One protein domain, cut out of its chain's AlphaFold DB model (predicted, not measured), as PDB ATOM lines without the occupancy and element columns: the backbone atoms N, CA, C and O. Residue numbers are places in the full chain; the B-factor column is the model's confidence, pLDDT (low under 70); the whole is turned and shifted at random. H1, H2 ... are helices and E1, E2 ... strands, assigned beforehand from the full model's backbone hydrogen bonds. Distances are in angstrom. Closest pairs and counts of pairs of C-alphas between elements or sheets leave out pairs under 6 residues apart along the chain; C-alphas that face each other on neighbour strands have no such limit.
ATOM      1  N   GLU A  43     -38.870 -36.958  -7.316       88.38
ATOM      2  CA  GLU A  43     -40.063 -37.754  -7.634       88.38
ATOM      3  C   GLU A  43     -41.359 -37.027  -7.268       88.38
ATOM      4  O   GLU A  43     -42.330 -37.080  -8.021       88.38
ATOM      5  N   ASN A  44     -41.372 -36.334  -6.127       92.88
ATOM      6  CA  ASN A  44     -42.552 -35.657  -5.611       92.88
ATOM      7  C   ASN A  44     -42.417 -34.144  -5.798       92.88
ATOM      8  O   ASN A  44     -41.817 -33.454  -4.973       92.88
ATOM      9  N   VAL A  45     -42.939 -33.659  -6.926       95.31
ATOM     10  CA  VAL A  45     -42.966 -32.239  -7.277       95.31
ATOM     11  C   VAL A  45     -44.400 -31.802  -7.500       95.31
ATOM     12  O   VAL A  45     -45.133 -32.403  -8.284       95.31
ATOM     13  N   GLU A  46     -44.767 -30.707  -6.856       97.00
ATOM     14  CA  GLU A  46     -46.066 -30.072  -6.980       97.00
ATOM     15  C   GLU A  46     -45.896 -28.641  -7.494       97.00
ATOM     16  O   GLU A  46     -45.023 -27.897  -7.047       97.00
ATOM     17  N   PHE A  47     -46.719 -28.257  -8.470       96.12
ATOM     18  CA  PHE A  47     -46.736 -26.902  -9.011       96.12
ATOM     19  C   PHE A  47     -47.808 -26.086  -8.297       96.12
ATOM     20  O   PHE A  47     -48.987 -26.435  -8.341       96.12
ATOM     21  N   LEU A  48     -47.386 -24.998  -7.660       95.50
ATOM     22  CA  LEU A  48     -48.238 -24.100  -6.897       95.50
ATOM     23  C   LEU A  48     -48.373 -22.771  -7.632       95.50
ATOM     24  O   LEU A  48     -47.397 -22.254  -8.184       95.50
ATOM     25  N   THR A  49     -49.578 -22.208  -7.616       94.56
ATOM     26  CA  THR A  49     -49.856 -20.911  -8.233       94.56
ATOM     27  C   THR A  49     -50.619 -19.989  -7.310       94.56
ATOM     28  O   THR A  49     -51.582 -20.406  -6.666       94.56
ATOM     29  N   ASP A  50     -50.230 -18.720  -7.344       92.81
ATOM     30  CA  ASP A  50     -51.058 -17.636  -6.846       92.81
ATOM     31  C   ASP A  50     -51.507 -16.797  -8.033       92.81
ATOM     32  O   ASP A  50     -50.694 -16.280  -8.807       92.81
ATOM     33  N   LEU A  51     -52.822 -16.714  -8.204       92.56
ATOM     34  CA  LEU A  51     -53.449 -16.020  -9.309       92.56
ATOM     35  C   LEU A  51     -54.553 -15.107  -8.786       92.56
ATOM     36  O   LEU A  51     -55.607 -15.559  -8.335       92.56
ATOM     37  N   THR A  52     -54.317 -13.808  -8.923       92.31
ATOM     38  CA  THR A  52     -55.265 -12.753  -8.586       92.31
ATOM     39  C   THR A  52     -55.474 -11.875  -9.807       92.31
ATOM     40  O   THR A  52     -54.537 -11.242 -10.289       92.31
ATOM     41  N   TYR A  53     -56.701 -11.836 -10.328       92.38
ATOM     42  CA  TYR A  53     -57.055 -11.095 -11.541       92.38
ATOM     43  C   TYR A  53     -58.482 -10.560 -11.470       92.38
ATOM     44  O   TYR A  53     -59.312 -11.053 -10.709       92.38
ATOM     45  N   GLU A  54     -58.776  -9.549 -12.282       95.00
ATOM     46  CA  GLU A  54     -60.124  -9.008 -12.428       95.00
ATOM     47  C   GLU A  54     -60.816  -9.620 -13.646       95.00
ATOM     48  O   GLU A  54     -60.246  -9.690 -14.740       95.00
ATOM     49  N   LYS A  55     -62.063 -10.048 -13.465       94.62
ATOM     50  CA  LYS A  55     -62.931 -10.529 -14.534       94.62
ATOM     51  C   LYS A  55     -64.352 -10.043 -14.279       94.62
ATOM     52  O   LYS A  55     -64.889 -10.249 -13.201       94.62
ATOM     53  N   ASP A  56     -64.948  -9.392 -15.277       95.56
ATOM     54  CA  ASP A  56     -66.320  -8.863 -15.214       95.56
ATOM     55  C   ASP A  56     -66.574  -7.900 -14.027       95.56
ATOM     56  O   ASP A  56     -67.693  -7.787 -13.531       95.56
ATOM     57  N   GLY A  57     -65.537  -7.175 -13.585       93.06
ATOM     58  CA  GLY A  57     -65.592  -6.253 -12.443       93.06
ATOM     59  C   GLY A  57     -65.459  -6.926 -11.071       93.06
ATOM     60  O   GLY A  57     -65.514  -6.239 -10.052       93.06
ATOM     61  N   GLU A  58     -65.269  -8.247 -11.031       93.25
ATOM     62  CA  GLU A  58     -64.993  -9.007  -9.813       93.25
ATOM     63  C   GLU A  58     -63.514  -9.400  -9.746       93.25
ATOM     64  O   GLU A  58     -62.919  -9.852 -10.727       93.25
ATOM     65  N   VAL A  59     -62.913  -9.240  -8.567       91.25
ATOM     66  CA  VAL A  59     -61.549  -9.707  -8.300       91.25
ATOM     67  C   VAL A  59     -61.614 -11.168  -7.868       91.25
ATOM     68  O   VAL A  59     -62.180 -11.492  -6.826       91.25
ATOM     69  N   ILE A  60     -61.006 -12.042  -8.661       91.19
ATOM     70  CA  ILE A  60     -60.860 -13.470  -8.383       91.19
ATOM     71  C   ILE A  60     -59.478 -13.686  -7.767       91.19
ATOM     72  O   ILE A  60     -58.489 -13.206  -8.317       91.19
ATOM     73  N   ARG A  61     -59.413 -14.411  -6.643       91.00
ATOM     74  CA  ARG A  61     -58.178 -14.743  -5.914       91.00
ATOM     75  C   ARG A  61     -58.056 -16.255  -5.738       91.00
ATOM     76  O   ARG A  61     -59.013 -16.896  -5.311       91.00
ATOM     77  N   ASN A  62     -56.888 -16.803  -6.049       90.88
ATOM     78  CA  ASN A  62     -56.499 -18.186  -5.777       90.88
ATOM     79  C   ASN A  62     -55.072 -18.173  -5.222       90.88
ATOM     80  O   ASN A  62     -54.188 -17.698  -5.927       90.88
ATOM     81  N   HIS A  63     -54.860 -18.632  -3.987       90.38
ATOM     82  CA  HIS A  63     -53.599 -18.471  -3.248       90.38
ATOM     83  C   HIS A  63     -53.024 -19.818  -2.780       90.38
ATOM     84  O   HIS A  63     -52.980 -20.103  -1.590       90.38
ATOM     85  N   GLN A  64     -52.571 -20.675  -3.698       93.44
ATOM     86  CA  GLN A  64     -52.041 -21.992  -3.321       93.44
ATOM     87  C   GLN A  64     -50.677 -21.924  -2.622       93.44
ATOM     88  O   GLN A  64     -50.391 -22.747  -1.756       93.44
ATOM     89  N   ILE A  65     -49.814 -20.984  -3.016       90.94
ATOM     90  CA  ILE A  65     -48.463 -20.847  -2.464       90.94
ATOM     91  C   ILE A  65     -48.567 -20.327  -1.033       90.94
ATOM     92  O   ILE A  65     -48.005 -20.938  -0.128       90.94
ATOM     93  N   PHE A  66     -49.307 -19.236  -0.812       87.69
ATOM     94  CA  PHE A  66     -49.499 -18.689   0.533       87.69
ATOM     95  C   PHE A  66     -50.188 -19.673   1.473       87.69
ATOM     96  O   PHE A  66     -49.666 -19.902   2.563       87.69
ATOM     97  N   ASP A  67     -51.301 -20.284   1.054       90.00
ATOM     98  CA  ASP A  67     -52.024 -21.253   1.886       90.00
ATOM     99  C   ASP A  67     -51.103 -22.406   2.301       90.00
ATOM    100  O   ASP A  67     -51.037 -22.768   3.478       90.00
ATOM    101  N   ARG A  68     -50.305 -22.924   1.355       90.44
ATOM    102  CA  ARG A  68     -49.358 -24.001   1.641       90.44
ATOM    103  C   ARG A  68     -48.242 -23.564   2.580       90.44
ATOM    104  O   ARG A  68     -47.850 -24.354   3.428       90.44
ATOM    105  N   VAL A  69     -47.717 -22.344   2.451       87.00
ATOM    106  CA  VAL A  69     -46.661 -21.837   3.344       87.00
ATOM    107  C   VAL A  69     -47.170 -21.656   4.770       87.00
ATOM    108  O   VAL A  69     -46.454 -21.997   5.707       87.00
ATOM    109  N   ILE A  70     -48.404 -21.179   4.953       86.00
ATOM    110  CA  ILE A  70     -49.017 -21.082   6.284       86.00
ATOM    111  C   ILE A  70     -49.204 -22.470   6.898       86.00
ATOM    112  O   ILE A  70     -48.758 -22.689   8.022       86.00
ATOM    113  N   GLU A  71     -49.771 -23.420   6.152       87.38
ATOM    114  CA  GLU A  71     -49.905 -24.812   6.603       87.38
ATOM    115  C   GLU A  71     -48.539 -25.402   6.987       87.38
ATOM    116  O   GLU A  71     -48.365 -25.990   8.047       87.38
ATOM    117  N   MET A  72     -47.530 -25.171   6.153       84.44
ATOM    118  CA  MET A  72     -46.151 -25.577   6.387       84.44
ATOM    119  C   MET A  72     -45.579 -25.032   7.702       84.44
ATOM    120  O   MET A  72     -44.944 -25.792   8.435       84.44
ATOM    121  N   ILE A  73     -45.817 -23.754   8.009       81.31
ATOM    122  CA  ILE A  73     -45.405 -23.126   9.272       81.31
ATOM    123  C   ILE A  73     -46.132 -23.764  10.462       81.31
ATOM    124  O   ILE A  73     -45.505 -24.025  11.485       81.31
ATOM    125  N   GLU A  74     -47.433 -24.032  10.337       82.44
ATOM    126  CA  GLU A  74     -48.235 -24.663  11.395       82.44
ATOM    127  C   GLU A  74     -47.824 -26.119  11.666       82.44
ATOM    128  O   GLU A  74     -47.882 -26.584  12.805       82.44
ATOM    129  N   GLU A  75     -47.392 -26.839  10.631       79.94
ATOM    130  CA  GLU A  75     -46.936 -28.228  10.714       79.94
ATOM    131  C   GLU A  75     -45.462 -28.375  11.142       79.94
ATOM    132  O   GLU A  75     -45.004 -29.496  11.386       79.94
ATOM    133  N   ALA A  76     -44.692 -27.286  11.187       79.00
ATOM    134  CA  ALA A  76     -43.268 -27.335  11.497       79.00
ATOM    135  C   ALA A  76     -43.027 -27.732  12.963       79.00
ATOM    136  O   ALA A  76     -43.582 -27.139  13.887       79.00
ATOM    137  N   GLN A  77     -42.173 -28.735  13.176       70.50
ATOM    138  CA  GLN A  77     -41.866 -29.263  14.511       70.50
ATOM    139  C   GLN A  77     -40.497 -28.821  15.029       70.50
ATOM    140  O   GLN A  77     -40.348 -28.609  16.230       70.50
ATOM    141  N   GLU A  78     -39.510 -28.681  14.140       67.00
ATOM    142  CA  GLU A  78     -38.114 -28.461  14.531       67.00
ATOM    143  C   GLU A  78     -37.576 -27.129  14.023       67.00
ATOM    144  O   GLU A  78     -37.081 -26.324  14.813       67.00
ATOM    145  N   PHE A  79     -37.667 -26.886  12.712       69.56
ATOM    146  CA  PHE A  79     -36.972 -25.759  12.109       69.56
ATOM    147  C   PHE A  79     -37.638 -25.280  10.820       69.56
ATOM    148  O   PHE A  79     -38.028 -26.063   9.951       69.56
ATOM    149  N   ILE A  80     -37.759 -23.959  10.705       70.88
ATOM    150  CA  ILE A  80     -38.225 -23.272   9.504       70.88
ATOM    151  C   ILE A  80     -37.088 -22.366   9.070       70.88
ATOM    152  O   ILE A  80     -36.748 -21.425   9.792       70.88
ATOM    153  N   VAL A  81     -36.537 -22.609   7.881       71.06
ATOM    154  CA  VAL A  81     -35.633 -21.647   7.253       71.06
ATOM    155  C   VAL A  81     -36.363 -20.937   6.155       71.06
ATOM    156  O   VAL A  81     -36.863 -21.537   5.200       71.06
ATOM    157  N   PHE A  82     -36.432 -19.628   6.332       73.75
ATOM    158  CA  PHE A  82     -37.244 -18.797   5.489       73.75
ATOM    159  C   PHE A  82     -36.434 -17.629   4.964       73.75
ATOM    160  O   PHE A  82     -35.961 -16.785   5.726       73.75
ATOM    161  N   ASP A  83     -36.286 -17.591   3.646       65.94
ATOM    162  CA  ASP A  83     -35.655 -16.491   2.945       65.94
ATOM    163  C   ASP A  83     -36.726 -15.531   2.421       65.94
ATOM    164  O   ASP A  83     -37.518 -15.867   1.533       65.94
ATOM    165  N   MET A  84     -36.761 -14.326   2.990       64.56
ATOM    166  CA  MET A  84     -37.665 -13.278   2.547       64.56
ATOM    167  C   MET A  84     -37.027 -11.902   2.546       64.56
ATOM    168  O   MET A  84     -36.376 -11.463   3.496       64.56
ATOM    169  N   PHE A  85     -37.423 -11.135   1.536       54.22
ATOM    170  CA  PHE A  85     -37.361  -9.686   1.567       54.22
ATOM    171  C   PHE A  85     -38.480  -9.144   2.470       54.22
ATOM    172  O   PHE A  85     -39.508  -8.670   1.988       54.22
ATOM    173  N   LEU A  86     -38.322  -9.249   3.791       50.59
ATOM    174  CA  LEU A  86     -39.332  -8.758   4.728       50.59
ATOM    175  C   LEU A  86     -38.885  -7.455   5.387       50.59
ATOM    176  O   LEU A  86     -38.538  -7.411   6.554       50.59
ATOM    177  N   PHE A  87     -38.937  -6.338   4.667       47.25
ATOM    178  CA  PHE A  87     -38.867  -5.030   5.328       47.25
ATOM    179  C   PHE A  87     -40.189  -4.746   6.056       47.25
ATOM    180  O   PHE A  87     -41.012  -3.966   5.584       47.25
ATOM    181  N   ASN A  88     -40.440  -5.401   7.192       50.69
ATOM    182  CA  ASN A  88     -41.578  -5.075   8.049       50.69
ATOM    183  C   ASN A  88     -41.328  -5.373   9.530       50.69
ATOM    184  O   ASN A  88     -40.370  -6.049   9.889       50.69
ATOM    185  N   ASP A  89     -42.214  -4.791  10.344       50.16
ATOM    186  CA  ASP A  89     -42.213  -4.579  11.802       50.16
ATOM    187  C   ASP A  89     -42.075  -5.861  12.671       50.16
ATOM    188  O   ASP A  89     -42.884  -6.106  13.560       50.16
ATOM    189  N   LEU A  90     -41.057  -6.696  12.447       51.09
ATOM    190  CA  LEU A  90     -40.770  -7.887  13.260       51.09
ATOM    191  C   LEU A  90     -39.981  -7.581  14.545       51.09
ATOM    192  O   LEU A  90     -39.458  -8.503  15.167       51.09
ATOM    193  N   GLU A  91     -39.935  -6.320  14.999       50.91
ATOM    194  CA  GLU A  91     -39.390  -5.985  16.329       50.91
ATOM    195  C   GLU A  91     -40.103  -6.762  17.459       50.91
ATOM    196  O   GLU A  91     -39.539  -6.924  18.537       50.91
ATOM    197  N   GLU A  92     -41.314  -7.277  17.209       49.31
ATOM    198  CA  GLU A  92     -42.201  -7.830  18.240       49.31
ATOM    199  C   GLU A  92     -42.370  -9.369  18.218       49.31
ATOM    200  O   GLU A  92     -43.000  -9.914  19.120       49.31
ATOM    201  N   TYR A  93     -41.813 -10.095  17.234       51.41
ATOM    202  CA  TYR A  93     -42.145 -11.523  17.015       51.41
ATOM    203  C   TYR A  93     -41.005 -12.527  17.230       51.41
ATOM    204  O   TYR A  93     -41.222 -13.728  17.077       51.41
ATOM    205  N   GLY A  94     -39.811 -12.081  17.627       51.41
ATOM    206  CA  GLY A  94     -38.801 -13.002  18.151       51.41
ATOM    207  C   GLY A  94     -39.253 -13.525  19.515       51.41
ATOM    208  O   GLY A  94     -39.141 -12.811  20.509       51.41
ATOM    209  N   ASN A  95     -39.794 -14.741  19.577       54.03
ATOM    210  CA  ASN A  95     -39.971 -15.452  20.844       54.03
ATOM    211  C   ASN A  95     -38.798 -16.425  21.061       54.03
ATOM    212  O   ASN A  95     -37.984 -16.630  20.165       54.03
ATOM    213  N   GLU A  96     -38.706 -17.048  22.239       58.50
ATOM    214  CA  GLU A  96     -37.609 -17.981  22.565       58.50
ATOM    215  C   GLU A  96     -37.470 -19.157  21.574       58.50
ATOM    216  O   GLU A  96     -36.404 -19.763  21.495       58.50
ATOM    217  N   ASN A  97     -38.515 -19.443  20.789       65.56
ATOM    218  CA  ASN A  97     -38.576 -20.567  19.855       65.56
ATOM    219  C   ASN A  97     -38.365 -20.160  18.384       65.56
ATOM    220  O   ASN A  97     -38.283 -21.040  17.533       65.56
ATOM    221  N   LEU A  98     -38.284 -18.861  18.065       72.56
ATOM    222  CA  LEU A  98     -38.120 -18.357  16.701       72.56
ATOM    223  C   LEU A  98     -36.901 -17.440  16.618       72.56
ATOM    224  O   LEU A  98     -36.916 -16.299  17.080       72.56
ATOM    225  N   GLN A  99     -35.846 -17.941  15.983       77.00
ATOM    226  CA  GLN A  99     -34.649 -17.162  15.692       77.00
ATOM    227  C   GLN A  99     -34.753 -16.554  14.296       77.00
ATOM    228  O   GLN A  99     -35.152 -17.220  13.345       77.00
ATOM    229  N   ILE A 100     -34.367 -15.286  14.168       79.00
ATOM    230  CA  ILE A 100     -34.429 -14.544  12.907       79.00
ATOM    231  C   ILE A 100     -33.075 -13.874  12.673       79.00
ATOM    232  O   ILE A 100     -32.539 -13.209  13.564       79.00
ATOM    233  N   LYS A 101     -32.539 -14.025  11.459       83.50
ATOM    234  CA  LYS A 101     -31.367 -13.297  10.962       83.50
ATOM    235  C   LYS A 101     -31.732 -12.586   9.660       83.50
ATOM    236  O   LYS A 101     -32.516 -13.108   8.872       83.50
ATOM    237  N   TRP A 102     -31.166 -11.405   9.433       83.25
ATOM    238  CA  TRP A 102     -31.322 -10.683   8.169       83.25
ATOM    239  C   TRP A 102     -30.166 -10.973   7.246       83.25
ATOM    240  O   TRP A 102     -29.022 -11.019   7.695       83.25
ATOM    241  N   TYR A 103     -30.447 -11.056   5.949       85.50
ATOM    242  CA  TYR A 103     -29.383 -11.043   4.963       85.50
ATOM    243  C   TYR A 103     -28.652  -9.693   4.991       85.50
ATOM    244  O   TYR A 103     -29.256  -8.620   4.936       85.50
ATOM    245  N   ASN A 104     -27.333  -9.755   5.076       85.56
ATOM    246  CA  ASN A 104     -26.424  -8.627   5.110       85.56
ATOM    247  C   ASN A 104     -26.206  -8.081   3.695       85.56
ATOM    248  O   ASN A 104     -25.186  -8.335   3.057       85.56
ATOM    249  N   THR A 105     -27.190  -7.340   3.188       78.06
ATOM    250  CA  THR A 105     -27.084  -6.672   1.888       78.06
ATOM    251  C   THR A 105     -26.189  -5.442   2.001       78.06
ATOM    252  O   THR A 105     -26.561  -4.471   2.669       78.06
ATOM    253  N   ASN A 106     -25.038  -5.452   1.327       73.81
ATOM    254  CA  ASN A 106     -24.185  -4.270   1.213       73.81
ATOM    255  C   ASN A 106     -24.529  -3.503  -0.068       73.81
ATOM    256  O   ASN A 106     -25.341  -2.577  -0.067       73.81
ATOM    257  N   ASP A 107     -23.926  -3.924  -1.173       70.06
ATOM    258  CA  ASP A 107     -23.997  -3.274  -2.479       70.06
ATOM    259  C   ASP A 107     -24.923  -4.017  -3.457       70.06
ATOM    260  O   ASP A 107     -25.161  -3.562  -4.581       70.06
ATOM    261  N   GLU A 108     -25.403  -5.179  -3.034       77.81
ATOM    262  CA  GLU A 108     -26.131  -6.175  -3.800       77.81
ATOM    263  C   GLU A 108     -27.529  -6.408  -3.223       77.81
ATOM    264  O   GLU A 108     -27.853  -5.998  -2.107       77.81
ATOM    265  N   GLN A 109     -28.374  -7.075  -4.005       77.25
ATOM    266  CA  GLN A 109     -29.688  -7.513  -3.555       77.25
ATOM    267  C   GLN A 109     -29.678  -9.019  -3.365       77.25
ATOM    268  O   GLN A 109     -29.244  -9.759  -4.249       77.25
ATOM    269  N   TYR A 110     -30.222  -9.458  -2.240       81.88
ATOM    270  CA  TYR A 110     -30.593 -10.846  -2.050       81.88
ATOM    271  C   TYR A 110     -32.011 -11.054  -2.585       81.88
ATOM    272  O   TYR A 110     -32.927 -10.312  -2.229       81.88
ATOM    273  N   HIS A 111     -32.175 -11.986  -3.524       85.94
ATOM    274  CA  HIS A 111     -33.414 -12.126  -4.298       85.94
ATOM    275  C   HIS A 111     -33.852 -13.585  -4.493       85.94
ATOM    276  O   HIS A 111     -34.668 -13.884  -5.372       85.94
ATOM    277  N   SER A 112     -33.332 -14.489  -3.667       86.88
ATOM    278  CA  SER A 112     -33.872 -15.839  -3.553       86.88
ATOM    279  C   SER A 112     -35.236 -15.786  -2.838       86.88
ATOM    280  O   SER A 112     -35.540 -14.842  -2.112       86.88
ATOM    281  N   LYS A 113     -36.115 -16.732  -3.174       88.75
ATOM    282  CA  LYS A 113     -37.437 -16.944  -2.560       88.75
ATOM    283  C   LYS A 113     -37.569 -18.440  -2.353       88.75
ATOM    284  O   LYS A 113     -38.185 -19.140  -3.160       88.75
ATOM    285  N   LEU A 114     -36.858 -18.923  -1.345       91.12
ATOM    286  CA  LEU A 114     -36.739 -20.335  -1.031       91.12
ATOM    287  C   LEU A 114     -37.164 -20.553   0.419       91.12
ATOM    288  O   LEU A 114     -36.845 -19.763   1.307       91.12
ATOM    289  N   ILE A 115     -37.886 -21.638   0.650       91.31
ATOM    290  CA  ILE A 115     -38.334 -22.068   1.968       91.31
ATOM    291  C   ILE A 115     -37.913 -23.511   2.137       91.31
ATOM    292  O   ILE A 115     -38.143 -24.323   1.240       91.31
ATOM    293  N   LEU A 116     -37.350 -23.820   3.297       92.19
ATOM    294  CA  LEU A 116     -37.137 -25.178   3.762       92.19
ATOM    295  C   LEU A 116     -37.836 -25.340   5.109       92.19
ATOM    296  O   LEU A 116     -37.640 -24.533   6.017       92.19
ATOM    297  N   ILE A 117     -38.630 -26.397   5.238       90.31
ATOM    298  CA  ILE A 117     -39.126 -26.849   6.536       90.31
ATOM    299  C   ILE A 117     -38.630 -28.251   6.779       90.31
ATOM    300  O   ILE A 117     -38.942 -29.166   6.009       90.31
ATOM    301  N   GLU A 118     -37.896 -28.388   7.874       87.69
ATOM    302  CA  GLU A 118     -37.336 -29.649   8.323       87.69
ATOM    303  C   GLU A 118     -38.298 -30.312   9.318       87.69
ATOM    304  O   GLU A 118     -38.834 -29.687  10.242       87.69
ATOM    305  N   ARG A 119     -38.557 -31.598   9.083       87.00
ATOM    306  CA  ARG A 119     -39.260 -32.512   9.998       87.00
ATOM    307  C   ARG A 119     -38.390 -33.744  10.188       87.00
ATOM    308  O   ARG A 119     -37.473 -33.948   9.400       87.00
ATOM    309  N   GLU A 120     -38.741 -34.613  11.133       85.69
ATOM    310  CA  GLU A 120     -37.928 -35.791  11.479       85.69
ATOM    311  C   GLU A 120     -37.514 -36.648  10.260       85.69
ATOM    312  O   GLU A 120     -36.365 -37.069  10.163       85.69
ATOM    313  N   GLU A 121     -38.421 -36.874   9.300       88.31
ATOM    314  CA  GLU A 121     -38.191 -37.801   8.175       88.31
ATOM    315  C   GLU A 121     -38.306 -37.158   6.785       88.31
ATOM    316  O   GLU A 121     -37.567 -37.521   5.866       88.31
ATOM    317  N   ILE A 122     -39.259 -36.238   6.603       91.19
ATOM    318  CA  ILE A 122     -39.584 -35.626   5.308       91.19
ATOM    319  C   ILE A 122     -39.544 -34.114   5.454       91.19
ATOM    320  O   ILE A 122     -40.326 -33.541   6.213       91.19
ATOM    321  N   SER A 123     -38.687 -33.481   4.663       92.44
ATOM    322  CA  SER A 123     -38.632 -32.033   4.531       92.44
ATOM    323  C   SER A 123     -39.395 -31.571   3.299       92.44
ATOM    324  O   SER A 123     -39.455 -32.264   2.278       92.44
ATOM    325  N   THR A 124     -39.946 -30.365   3.390       93.75
ATOM    326  CA  THR A 124     -40.604 -29.696   2.267       93.75
ATOM    327  C   THR A 124     -39.785 -28.484   1.848       93.75
ATOM    328  O   THR A 124     -39.449 -27.634   2.673       93.75
ATOM    329  N   ILE A 125     -39.512 -28.384   0.549       94.19
ATOM    330  CA  ILE A 125     -38.851 -27.246  -0.084       94.19
ATOM    331  C   ILE A 125     -39.870 -26.533  -0.967       94.19
ATOM    332  O   ILE A 125     -40.531 -27.177  -1.781       94.19
ATOM    333  N   ILE A 126     -39.978 -25.210  -0.852       94.12
ATOM    334  CA  ILE A 126     -40.740 -24.381  -1.794       94.12
ATOM    335  C   ILE A 126     -39.821 -23.324  -2.383       94.12
ATOM    336  O   ILE A 126     -39.199 -22.570  -1.644       94.12
ATOM    337  N   GLY A 127     -39.764 -23.240  -3.713       92.62
ATOM    338  CA  GLY A 127     -38.999 -22.215  -4.421       92.62
ATOM    339  C   GLY A 127     -39.720 -21.712  -5.666       92.62
ATOM    340  O   GLY A 127     -40.341 -22.497  -6.385       92.62
ATOM    341  N   GLY A 128     -39.648 -20.408  -5.940       91.75
ATOM    342  CA  GLY A 128     -40.367 -19.830  -7.076       91.75
ATOM    343  C   GLY A 128     -40.267 -18.317  -7.223       91.75
ATOM    344  O   GLY A 128     -39.283 -17.694  -6.828       91.75
ATOM    345  N   SER A 129     -41.294 -17.730  -7.839       90.44
ATOM    346  CA  SER A 129     -41.374 -16.286  -8.099       90.44
ATOM    347  C   SER A 129     -42.022 -15.487  -6.968       90.44
ATOM    348  O   SER A 129     -41.761 -14.286  -6.863       90.44
ATOM    349  N   ALA A 130     -42.829 -16.141  -6.127       86.88
ATOM    350  CA  ALA A 130     -43.658 -15.478  -5.127       86.88
ATOM    351  C   ALA A 130     -42.821 -14.736  -4.077       86.88
ATOM    352  O   ALA A 130     -41.908 -15.300  -3.474       86.88
ATOM    353  N   ASN A 131     -43.169 -13.471  -3.826       81.88
ATOM    354  CA  ASN A 131     -42.701 -12.750  -2.648       81.88
ATOM    355  C   ASN A 131     -43.744 -12.884  -1.540       81.88
ATOM    356  O   ASN A 131     -44.934 -12.696  -1.771       81.88
ATOM    357  N   PHE A 132     -43.303 -13.100  -0.312       77.75
ATOM    358  CA  PHE A 132     -44.196 -13.243   0.835       77.75
ATOM    359  C   PHE A 132     -44.460 -11.886   1.503       77.75
ATOM    360  O   PHE A 132     -44.083 -11.634   2.646       77.75
ATOM    361  N   THR A 133     -45.078 -10.971   0.755       76.62
ATOM    362  CA  THR A 133     -45.414  -9.614   1.213       76.62
ATOM    363  C   THR A 133     -46.924  -9.401   1.247       76.62
ATOM    364  O   THR A 133     -47.682 -10.067   0.543       76.62
ATOM    365  N   ARG A 134     -47.379  -8.404   2.021       72.44
ATOM    366  CA  ARG A 134     -48.797  -7.995   2.015       72.44
ATOM    367  C   ARG A 134     -49.265  -7.599   0.620       72.44
ATOM    368  O   ARG A 134     -50.380  -7.911   0.232       72.44
ATOM    369  N   ARG A 135     -48.391  -6.954  -0.155       73.31
ATOM    370  CA  ARG A 135     -48.693  -6.576  -1.532       73.31
ATOM    371  C   ARG A 135     -48.993  -7.800  -2.395       73.31
ATOM    372  O   ARG A 135     -49.990  -7.794  -3.100       73.31
ATOM    373  N   ASN A 136     -48.177  -8.850  -2.301       76.38
ATOM    374  CA  ASN A 136     -48.419 -10.091  -3.034       76.38
ATOM    375  C   ASN A 136     -49.747 -10.761  -2.638       76.38
ATOM    376  O   ASN A 136     -50.360 -11.394  -3.487       76.38
ATOM    377  N   LEU A 137     -50.214 -10.592  -1.398       74.69
ATOM    378  CA  LEU A 137     -51.526 -11.078  -0.945       74.69
ATOM    379  C   LEU A 137     -52.702 -10.219  -1.448       74.69
ATOM    380  O   LEU A 137     -53.789 -10.741  -1.707       74.69
ATOM    381  N   ASP A 138     -52.511  -8.905  -1.559       78.25
ATOM    382  CA  ASP A 138     -53.610  -7.957  -1.760       78.25
ATOM    383  C   ASP A 138     -53.778  -7.446  -3.201       78.25
ATOM    384  O   ASP A 138     -54.887  -7.037  -3.558       78.25
ATOM    385  N   ASP A 139     -52.728  -7.485  -4.027       82.94
ATOM    386  CA  ASP A 139     -52.737  -7.007  -5.418       82.94
ATOM    387  C   ASP A 139     -52.979  -8.129  -6.446       82.94
ATOM    388  O   ASP A 139     -53.040  -9.319  -6.135       82.94
ATOM    389  N   PHE A 140     -53.102  -7.735  -7.718       85.62
ATOM    390  CA  PHE A 140     -53.027  -8.668  -8.839       85.62
ATOM    391  C   PHE A 140     -51.662  -9.354  -8.883       85.62
ATOM    392  O   PHE A 140     -50.621  -8.694  -8.896       85.62
ATOM    393  N   ASN A 141     -51.686 -10.681  -8.953       86.25
ATOM    394  CA  ASN A 141     -50.503 -11.522  -8.949       86.25
ATOM    395  C   ASN A 141     -50.654 -12.659  -9.972       86.25
ATOM    396  O   ASN A 141     -51.762 -13.075 -10.325       86.25
ATOM    397  N   LEU A 142     -49.514 -13.099 -10.493       91.75
ATOM    398  CA  LEU A 142     -49.369 -14.287 -11.327       91.75
ATOM    399  C   LEU A 142     -48.038 -14.916 -10.930       91.75
ATOM    400  O   LEU A 142     -47.023 -14.734 -11.603       91.75
ATOM    401  N   ASP A 143     -48.052 -15.576  -9.781       92.81
ATOM    402  CA  ASP A 143     -46.872 -16.177  -9.182       92.81
ATOM    403  C   ASP A 143     -46.921 -17.696  -9.264       92.81
ATOM    404  O   ASP A 143     -47.982 -18.323  -9.238       92.81
ATOM    405  N   THR A 144     -45.738 -18.287  -9.386       94.31
ATOM    406  CA  THR A 144     -45.565 -19.724  -9.560       94.31
ATOM    407  C   THR A 144     -44.418 -20.213  -8.696       94.31
ATOM    408  O   THR A 144     -43.324 -19.640  -8.741       94.31
ATOM    409  N   SER A 145     -44.647 -21.304  -7.976       95.44
ATOM    410  CA  SER A 145     -43.627 -21.980  -7.178       95.44
ATOM    411  C   SER A 145     -43.669 -23.483  -7.404       95.44
ATOM    412  O   SER A 145     -44.703 -24.056  -7.746       95.44
ATOM    413  N   LEU A 146     -42.528 -24.130  -7.200       95.81
ATOM    414  CA  LEU A 146     -42.428 -25.576  -7.096       95.81
ATOM    415  C   LEU A 146     -42.314 -25.946  -5.626       95.81
ATOM    416  O   LEU A 146     -41.486 -25.387  -4.906       95.81
ATOM    417  N   LYS A 147     -43.136 -26.902  -5.211       96.00
ATOM    418  CA  LYS A 147     -43.020 -27.602  -3.941       96.00
ATOM    419  C   LYS A 147     -42.390 -28.964  -4.192       96.00
ATOM    420  O   LYS A 147     -42.790 -29.674  -5.112       96.00
ATOM    421  N   ILE A 148     -41.416 -29.320  -3.371       95.69
ATOM    422  CA  ILE A 148     -40.732 -30.608  -3.402       95.69
ATOM    423  C   ILE A 148     -40.808 -31.191  -1.998       95.69
ATOM    424  O   ILE A 148     -40.360 -30.554  -1.049       95.69
ATOM    425  N   ASP A 149     -41.343 -32.401  -1.877       94.44
ATOM    426  CA  ASP A 149     -41.270 -33.173  -0.635       94.44
ATOM    427  C   ASP A 149     -40.213 -34.266  -0.802       94.44
ATOM    428  O   ASP A 149     -40.245 -35.039  -1.765       94.44
ATOM    429  N   GLY A 150     -39.264 -34.340   0.129       93.25
ATOM    430  CA  GLY A 150     -38.150 -35.280   0.054       93.25
ATOM    431  C   GLY A 150     -37.743 -35.799   1.424       93.25
ATOM    432  O   GLY A 150     -37.833 -35.087   2.420       93.25
ATOM    433  N   ASN A 151     -37.276 -37.047   1.478       93.94
ATOM    434  CA  ASN A 151     -36.643 -37.560   2.691       93.94
ATOM    435  C   ASN A 151     -35.349 -36.776   2.973       93.94
ATOM    436  O   ASN A 151     -34.633 -36.408   2.035       93.94
ATOM    437  N   ASN A 152     -35.032 -36.564   4.248       91.44
ATOM    438  CA  ASN A 152     -33.880 -35.762   4.678       91.44
ATOM    439  C   ASN A 152     -32.524 -36.281   4.175       91.44
ATOM    440  O   ASN A 152     -31.576 -35.513   4.068       91.44
ATOM    441  N   HIS A 153     -32.429 -37.561   3.810       91.94
ATOM    442  CA  HIS A 153     -31.222 -38.179   3.247       91.94
ATOM    443  C   HIS A 153     -31.135 -38.096   1.715       91.94
ATOM    444  O   HIS A 153     -30.235 -38.670   1.094       91.94
ATOM    445  N   THR A 154     -32.095 -37.439   1.060       94.50
ATOM    446  CA  THR A 154     -32.020 -37.195  -0.384       94.50
ATOM    447  C   THR A 154     -31.096 -36.020  -0.677       94.50
ATOM    448  O   THR A 154     -31.093 -35.018   0.035       94.50
ATOM    449  N   LYS A 155     -30.337 -36.107  -1.777       94.94
ATOM    450  CA  LYS A 155     -29.325 -35.093  -2.117       94.94
ATOM    451  C   LYS A 155     -29.865 -33.676  -2.270       94.94
ATOM    452  O   LYS A 155     -29.181 -32.747  -1.881       94.94
ATOM    453  N   ILE A 156     -31.081 -33.509  -2.787       94.81
ATOM    454  CA  ILE A 156     -31.689 -32.177  -2.898       94.81
ATOM    455  C   ILE A 156     -31.950 -31.552  -1.521       94.81
ATOM    456  O   ILE A 156     -31.709 -30.364  -1.344       94.81
ATOM    457  N   VAL A 157     -32.423 -32.340  -0.549       94.31
ATOM    458  CA  VAL A 157     -32.700 -31.837   0.803       94.31
ATOM    459  C   VAL A 157     -31.394 -31.537   1.525       94.31
ATOM    460  O   VAL A 157     -31.270 -30.464   2.103       94.31
ATOM    461  N   GLU A 158     -30.398 -32.421   1.417       94.38
ATOM    462  CA  GLU A 158     -29.060 -32.186   1.975       94.38
ATOM    463  C   GLU A 158     -28.420 -30.906   1.411       94.38
ATOM    464  O   GLU A 158     -27.918 -30.089   2.178       94.38
ATOM    465  N   ASP A 159     -28.474 -30.696   0.091       95.38
ATOM    466  CA  ASP A 159     -27.853 -29.536  -0.558       95.38
ATOM    467  C   ASP A 159     -28.575 -28.224  -0.200       95.38
ATOM    468  O   ASP A 159     -27.924 -27.213   0.072       95.38
ATOM    469  N   VAL A 160     -29.914 -28.229  -0.139       94.25
ATOM    470  CA  VAL A 160     -30.698 -27.050   0.275       94.25
ATOM    471  C   VAL A 160     -30.521 -26.751   1.766       94.25
ATOM    472  O   VAL A 160     -30.335 -25.590   2.129       94.25
ATOM    473  N   SER A 161     -30.518 -27.772   2.629       92.88
ATOM    474  CA  SER A 161     -30.240 -27.612   4.066       92.88
ATOM    475  C   SER A 161     -28.822 -27.079   4.287       92.88
ATOM    476  O   SER A 161     -28.625 -26.111   5.021       92.88
ATOM    477  N   HIS A 162     -27.826 -27.603   3.564       93.25
ATOM    478  CA  HIS A 162     -26.461 -27.077   3.595       93.25
ATOM    479  C   HIS A 162     -26.397 -25.613   3.145       93.25
ATOM    480  O   HIS A 162     -25.739 -24.811   3.800       93.25
ATOM    481  N   TYR A 163     -27.076 -25.240   2.053       93.31
ATOM    482  CA  TYR A 163     -27.148 -23.845   1.607       93.31
ATOM    483  C   TYR A 163     -27.662 -22.930   2.725       93.31
ATOM    484  O   TYR A 163     -27.009 -21.942   3.061       93.31
ATOM    485  N   PHE A 164     -28.779 -23.290   3.359       92.62
ATOM    486  CA  PHE A 164     -29.332 -22.521   4.470       92.62
ATOM    487  C   PHE A 164     -28.406 -22.469   5.691       92.62
ATOM    488  O   PHE A 164     -28.237 -21.396   6.271       92.62
ATOM    489  N   ASN A 165     -27.747 -23.575   6.040       92.19
ATOM    490  CA  ASN A 165     -26.762 -23.611   7.122       92.19
ATOM    491  C   ASN A 165     -25.564 -22.700   6.835       92.19
ATOM    492  O   ASN A 165     -25.157 -21.942   7.712       92.19
ATOM    493  N   SER A 166     -25.047 -22.681   5.602       92.38
ATOM    494  CA  SER A 166     -23.957 -21.775   5.228       92.38
ATOM    495  C   SER A 166     -24.359 -20.303   5.358       92.38
ATOM    496  O   SER A 166     -23.571 -19.500   5.857       92.38
ATOM    497  N   LEU A 167     -25.588 -19.943   4.969       91.12
ATOM    498  CA  LEU A 167     -26.119 -18.589   5.168       91.12
ATOM    499  C   LEU A 167     -26.248 -18.237   6.650       91.12
ATOM    500  O   LEU A 167     -25.911 -17.126   7.067       91.12
ATOM    501  N   TRP A 168     -26.752 -19.181   7.440       91.06
ATOM    502  CA  TRP A 168     -27.024 -18.989   8.854       91.06
ATOM    503  C   TRP A 168     -25.739 -18.847   9.672       91.06
ATOM    504  O   TRP A 168     -25.622 -17.928  10.482       91.06
ATOM    505  N   GLU A 169     -24.768 -19.727   9.448       93.06
ATOM    506  CA  GLU A 169     -23.493 -19.772  10.172       93.06
ATOM    507  C   GLU A 169     -22.412 -18.878   9.549       93.06
ATOM    508  O   GLU A 169     -21.312 -18.761  10.088       93.06
ATOM    509  N   ASN A 170     -22.725 -18.188   8.445       92.50
ATOM    510  CA  ASN A 170     -21.776 -17.355   7.704       92.50
ATOM    511  C   ASN A 170     -20.552 -18.140   7.188       92.50
ATOM    512  O   ASN A 170     -19.411 -17.672   7.236       92.50
ATOM    513  N   GLU A 171     -20.782 -19.347   6.665       92.44
ATOM    514  CA  GLU A 171     -19.728 -20.198   6.106       92.44
ATOM    515  C   GLU A 171     -19.386 -19.799   4.662       92.44
ATOM    516  O   GLU A 171     -20.119 -20.060   3.709       92.44
ATOM    517  N   GLY A 172     -18.231 -19.158   4.484       89.88
ATOM    518  CA  GLY A 172     -17.712 -18.736   3.177       89.88
ATOM    519  C   GLY A 172     -17.878 -17.242   2.892       89.88
ATOM    520  O   GLY A 172     -17.010 -16.663   2.241       89.88
ATOM    521  N   ALA A 173     -18.906 -16.592   3.444       90.00
ATOM    522  CA  ALA A 173     -19.057 -15.137   3.443       90.00
ATOM    523  C   ALA A 173     -19.921 -14.661   4.624       90.00
ATOM    524  O   ALA A 173     -20.546 -15.449   5.326       90.00
ATOM    525  N   HIS A 174     -19.964 -13.346   4.840       90.62
ATOM    526  CA  HIS A 174     -20.806 -12.728   5.867       90.62
ATOM    527  C   HIS A 174     -22.215 -12.459   5.316       90.62
ATOM    528  O   HIS A 174     -22.552 -11.316   4.989       90.62
ATOM    529  N   TYR A 175     -22.992 -13.532   5.150       88.81
ATOM    530  CA  TYR A 175     -24.320 -13.527   4.535       88.81
ATOM    531  C   TYR A 175     -25.408 -12.951   5.426       88.81
ATOM    532  O   TYR A 175     -26.279 -12.265   4.909       88.81
ATOM    533  N   THR A 176     -25.411 -13.239   6.727       89.44
ATOM    534  CA  THR A 176     -26.502 -12.862   7.630       89.44
ATOM    535  C   THR A 176     -26.014 -12.216   8.925       89.44
ATOM    536  O   THR A 176     -24.919 -12.483   9.417       89.44
ATOM    537  N   VAL A 177     -26.843 -11.335   9.479       87.19
ATOM    538  CA  VAL A 177     -26.610 -10.596  10.728       87.19
ATOM    539  C   VAL A 177     -27.830 -10.687  11.638       87.19
ATOM    540  O   VAL A 177     -28.938 -10.990  11.188       87.19
ATOM    541  N   SER A 178     -27.647 -10.408  12.928       84.75
ATOM    542  CA  SER A 178     -28.776 -10.346  13.857       84.75
ATOM    543  C   SER A 178     -29.735  -9.199  13.506       84.75
ATOM    544  O   SER A 178     -29.364  -8.220  12.852       84.75
ATOM    545  N   VAL A 179     -30.980  -9.299  13.981       77.25
ATOM    546  CA  VAL A 179     -31.975  -8.219  13.855       77.25
ATOM    547  C   VAL A 179     -31.463  -6.902  14.436       77.25
ATOM    548  O   VAL A 179     -31.598  -5.860  13.793       77.25
ATOM    549  N   CYS A 180     -30.826  -6.952  15.605       76.38
ATOM    550  CA  CYS A 180     -30.282  -5.771  16.268       76.38
ATOM    551  C   CYS A 180     -29.183  -5.104  15.428       76.38
ATOM    552  O   CYS A 180     -29.288  -3.915  15.128       76.38
ATOM    553  N   ASP A 181     -28.188  -5.873  14.974       80.00
ATOM    554  CA  ASP A 181     -27.059  -5.339  14.199       80.00
ATOM    555  C   ASP A 181     -27.521  -4.716  12.874       80.00
ATOM    556  O   ASP A 181     -26.993  -3.691  12.427       80.00
ATOM    557  N   TYR A 182     -28.533  -5.311  12.238       76.69
ATOM    558  CA  TYR A 182     -29.109  -4.784  11.005       76.69
ATOM    559  C   TYR A 182     -29.787  -3.420  11.221       76.69
ATOM    560  O   TYR A 182     -29.569  -2.480  10.451       76.69
ATOM    561  N   LEU A 183     -30.590  -3.285  12.283       71.44
ATOM    562  CA  LEU A 183     -31.333  -2.057  12.594       71.44
ATOM    563  C   LEU A 183     -30.433  -0.911  13.078       71.44
ATOM    564  O   LEU A 183     -30.714   0.258  12.773       71.44
ATOM    565  N   GLU A 184     -29.359  -1.226  13.805       72.12
ATOM    566  CA  GLU A 184     -28.360  -0.250  14.262       72.12
ATOM    567  C   GLU A 184     -27.587   0.366  13.091       72.12
ATOM    568  O   GLU A 184     -27.388   1.582  13.045       72.12
ATOM    569  N   ASN A 185     -27.228  -0.446  12.094       70.75
ATOM    570  CA  ASN A 185     -26.533   0.021  10.893       70.75
ATOM    571  C   ASN A 185     -27.456   0.748   9.895       70.75
ATOM    572  O   ASN A 185     -26.992   1.366   8.928       70.75
ATOM    573  N   PHE A 186     -28.771   0.717  10.114       68.81
ATOM    574  CA  PHE A 186     -29.731   1.337   9.213       68.81
ATOM    575  C   PHE A 186     -29.795   2.858   9.419       68.81
ATOM    576  O   PHE A 186     -30.249   3.356  10.448       68.81
ATOM    577  N   SER A 187     -29.377   3.625   8.406       75.38
ATOM    578  CA  SER A 187     -29.376   5.097   8.449       75.38
ATOM    579  C   SER A 187     -30.755   5.686   8.783       75.38
ATOM    580  O   SER A 187     -31.755   5.356   8.143       75.38
ATOM    581  N   GLU A 188     -30.794   6.656   9.701       73.50
ATOM    582  CA  GLU A 188     -32.014   7.376  10.104       73.50
ATOM    583  C   GLU A 188     -32.768   8.019   8.925       73.50
ATOM    584  O   GLU A 188     -33.999   8.045   8.899       73.50
ATOM    585  N   TYR A 189     -32.046   8.474   7.894       75.31
ATOM    586  CA  TYR A 189     -32.666   8.987   6.670       75.31
ATOM    587  C   TYR A 189     -33.441   7.895   5.919       75.31
ATOM    588  O   TYR A 189     -34.573   8.128   5.489       75.31
ATOM    589  N   LYS A 190     -32.864   6.691   5.798       73.38
ATOM    590  CA  LYS A 190     -33.535   5.545   5.170       73.38
ATOM    591  C   LYS A 190     -34.758   5.120   5.989       73.38
ATOM    592  O   LYS A 190     -35.799   4.863   5.392       73.38
ATOM    593  N   LYS A 191     -34.684   5.138   7.331       74.25
ATOM    594  CA  LYS A 191     -35.845   4.878   8.215       74.25
ATOM    595  C   LYS A 191     -36.980   5.871   7.956       74.25
ATOM    596  O   LYS A 191     -38.137   5.476   7.831       74.25
ATOM    597  N   TYR A 192     -36.661   7.161   7.851       79.06
ATOM    598  CA  TYR A 192     -37.655   8.196   7.559       79.06
ATOM    599  C   TYR A 192     -38.277   8.035   6.165       79.06
ATOM    600  O   TYR A 192     -39.502   8.065   6.035       79.06
ATOM    601  N   LEU A 193     -37.450   7.831   5.132       79.19
ATOM    602  CA  LEU A 193     -37.915   7.616   3.762       79.19
ATOM    603  C   LEU A 193     -38.828   6.388   3.670       79.19
ATOM    604  O   LEU A 193     -39.902   6.476   3.078       79.19
ATOM    605  N   PHE A 194     -38.449   5.289   4.326       72.69
ATOM    606  CA  PHE A 194     -39.264   4.081   4.421       72.69
ATOM    607  C   PHE A 194     -40.624   4.358   5.077       72.69
ATOM    608  O   PHE A 194     -41.663   4.030   4.509       72.69
ATOM    609  N   ARG A 195     -40.656   5.040   6.234       76.25
ATOM    610  CA  ARG A 195     -41.916   5.422   6.908       76.25
ATOM    611  C   ARG A 195     -42.817   6.272   6.008       76.25
ATOM    612  O   ARG A 195     -44.036   6.107   6.027       76.25
ATOM    613  N   LEU A 196     -42.229   7.169   5.216       80.75
ATOM    614  CA  LEU A 196     -42.960   7.975   4.245       80.75
ATOM    615  C   LEU A 196     -43.534   7.108   3.113       80.75
ATOM    616  O   LEU A 196     -44.725   7.217   2.835       80.75
ATOM    617  N   GLN A 197     -42.726   6.233   2.506       75.69
ATOM    618  CA  GLN A 197     -43.146   5.311   1.441       75.69
ATOM    619  C   GLN A 197     -44.248   4.348   1.901       75.69
ATOM    620  O   GLN A 197     -45.211   4.124   1.169       75.69
ATOM    621  N   LYS A 198     -44.149   3.836   3.134       73.38
ATOM    622  CA  LYS A 198     -45.176   3.000   3.772       73.38
ATOM    623  C   LYS A 198     -46.489   3.764   3.942       73.38
ATOM    624  O   LYS A 198     -47.545   3.252   3.589       73.38
ATOM    625  N   LYS A 199     -46.438   5.019   4.406       78.62
ATOM    626  CA  LYS A 199     -47.635   5.867   4.562       78.62
ATOM    627  C   LYS A 199     -48.301   6.217   3.225       78.62
ATOM    628  O   LYS A 199     -49.512   6.415   3.192       78.62
ATOM    629  N   THR A 200     -47.528   6.339   2.150       80.25
ATOM    630  CA  THR A 200     -48.041   6.707   0.821       80.25
ATOM    631  C   THR A 200     -48.419   5.511  -0.050       80.25
ATOM    632  O   THR A 200     -48.985   5.721  -1.118       80.25
ATOM    633  N   GLY A 201     -48.106   4.278   0.367       67.25
ATOM    634  CA  GLY A 201     -48.306   3.075  -0.451       67.25
ATOM    635  C   GLY A 201     -47.360   2.979  -1.658       67.25
ATOM    636  O   GLY A 201     -47.584   2.168  -2.551       67.25
TER     637      GLY A 201
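AT A GLANCE: This is residues 43 to 201 of the 205 residues of a protein of Bacillus wakoensis JCM 9140 (UniProt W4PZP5). One twisted sheet of six strands curls like part of a barrel round helix H1, and helix H3 crosses the opposite face of this sheet. The hairpin of E1 and E2 reaches away at one end; elsewhere the short strand pair E4 and E8 leads into H4, and residues 184 to 190, of which 188 to 190 belong to H5, stick out, with H5 lying far from the sheet. The printed part has 159 residues with five named helices and eight named strands, in the order E1 E2 H1 E3 E4 E5 E6 H2 E7 H3 E8 H4 H5. The large sheet runs E2 - E1 - E7 - E6 - E5 - E3, all antiparallel, and the class is mixed, helices and strands. The whole is compact, with a radius of gyration of the C-alphas of 17.4 A and spans of 52 by 49 by 30 A.

HOW THE PARTS SIT: E1, residues 45 to 55, and E2, residues 58 to 63, form a hairpin, with N 51 and O 62 2.8 A apart. E1 is also the antiparallel neighbour of E7, residues 141 to 151, at 163 degrees between directions, with N 48 and O 145 2.8 A apart. E7 pairs with E6, residues 122 to 128, at 155 degrees, with N 125 and O 148 2.8 A apart. E6 forms a hairpin with E5, residues 114 to 118, where N 115 and O 126 are 2.8 A apart. E5 pairs with E3, residues 79 to 82, at 179 degrees, with N 81 and O 116 2.9 A apart; E2 and E3 are the edge strands. Across the sheet the way turns by 119 degrees, and it curls round H1, residues 64 to 75; the closest C-alphas of E1 and H1 are those of Thr 49 and Gln 64, 5.5 A apart. H3, residues 155 to 169, is on the opposite face, making three layers, helices on both faces of a sheet. Its height over the sheet is 9.7 A, and it runs across the strands at 79 degrees to E3 on the local plane; the closest C-alphas of E7 and H3, Gly 150 and Val 157, are 6.5 A apart. H2, residues 134 to 138, is on the sheet at a height of 9.7 A, over E1 only just, with 3 of its C-alphas falling on that strand. E4, residues 101 to 103, and E8, residues 176 to 178, are antiparallel neighbours at 139 degrees, with N 177 and O 102 2.8 A apart. The closest C-alphas of E4 and H4, residues 179 to 184, are those of Lys 101 and Val 179, 5.9 A apart. H5, residues 188 to 200, is apart from H4 and not on the large sheet. In H1, H2, H3, H4 and H5 every O i to N i+4 pair is within hydrogen-bond range.

IN THESE COORDINATES: E1 begins at C-alpha 45, (-42.966, -32.239, -7.277), and is 30.4 A long; E2 is 16.2 A long. H1 measures 16.2 A, and the short strands E3, E4 and E5 follow. E6 is 20.1 A long, the five-residue H2 comes next, and E7 measures 31.7 A. H3 begins at C-alpha 155, (-29.325, -35.093, -2.117), and is 20.5 A long. After E8 and H4, H5 is 18.5 A long and ends at C-alpha 200, (-48.041, 6.707, 0.821).

THE WHOLE: The two C-alphas farthest apart, those of Asp 56 and Gly 172, are 52.9 A from each other. The printed part has no cut. The link from E3 to E4, residues 83 to 100, is long. Mean pLDDT of the printed part is 82.8; residues 78 to 79, 83 to 97, 186 and 201 are under 70.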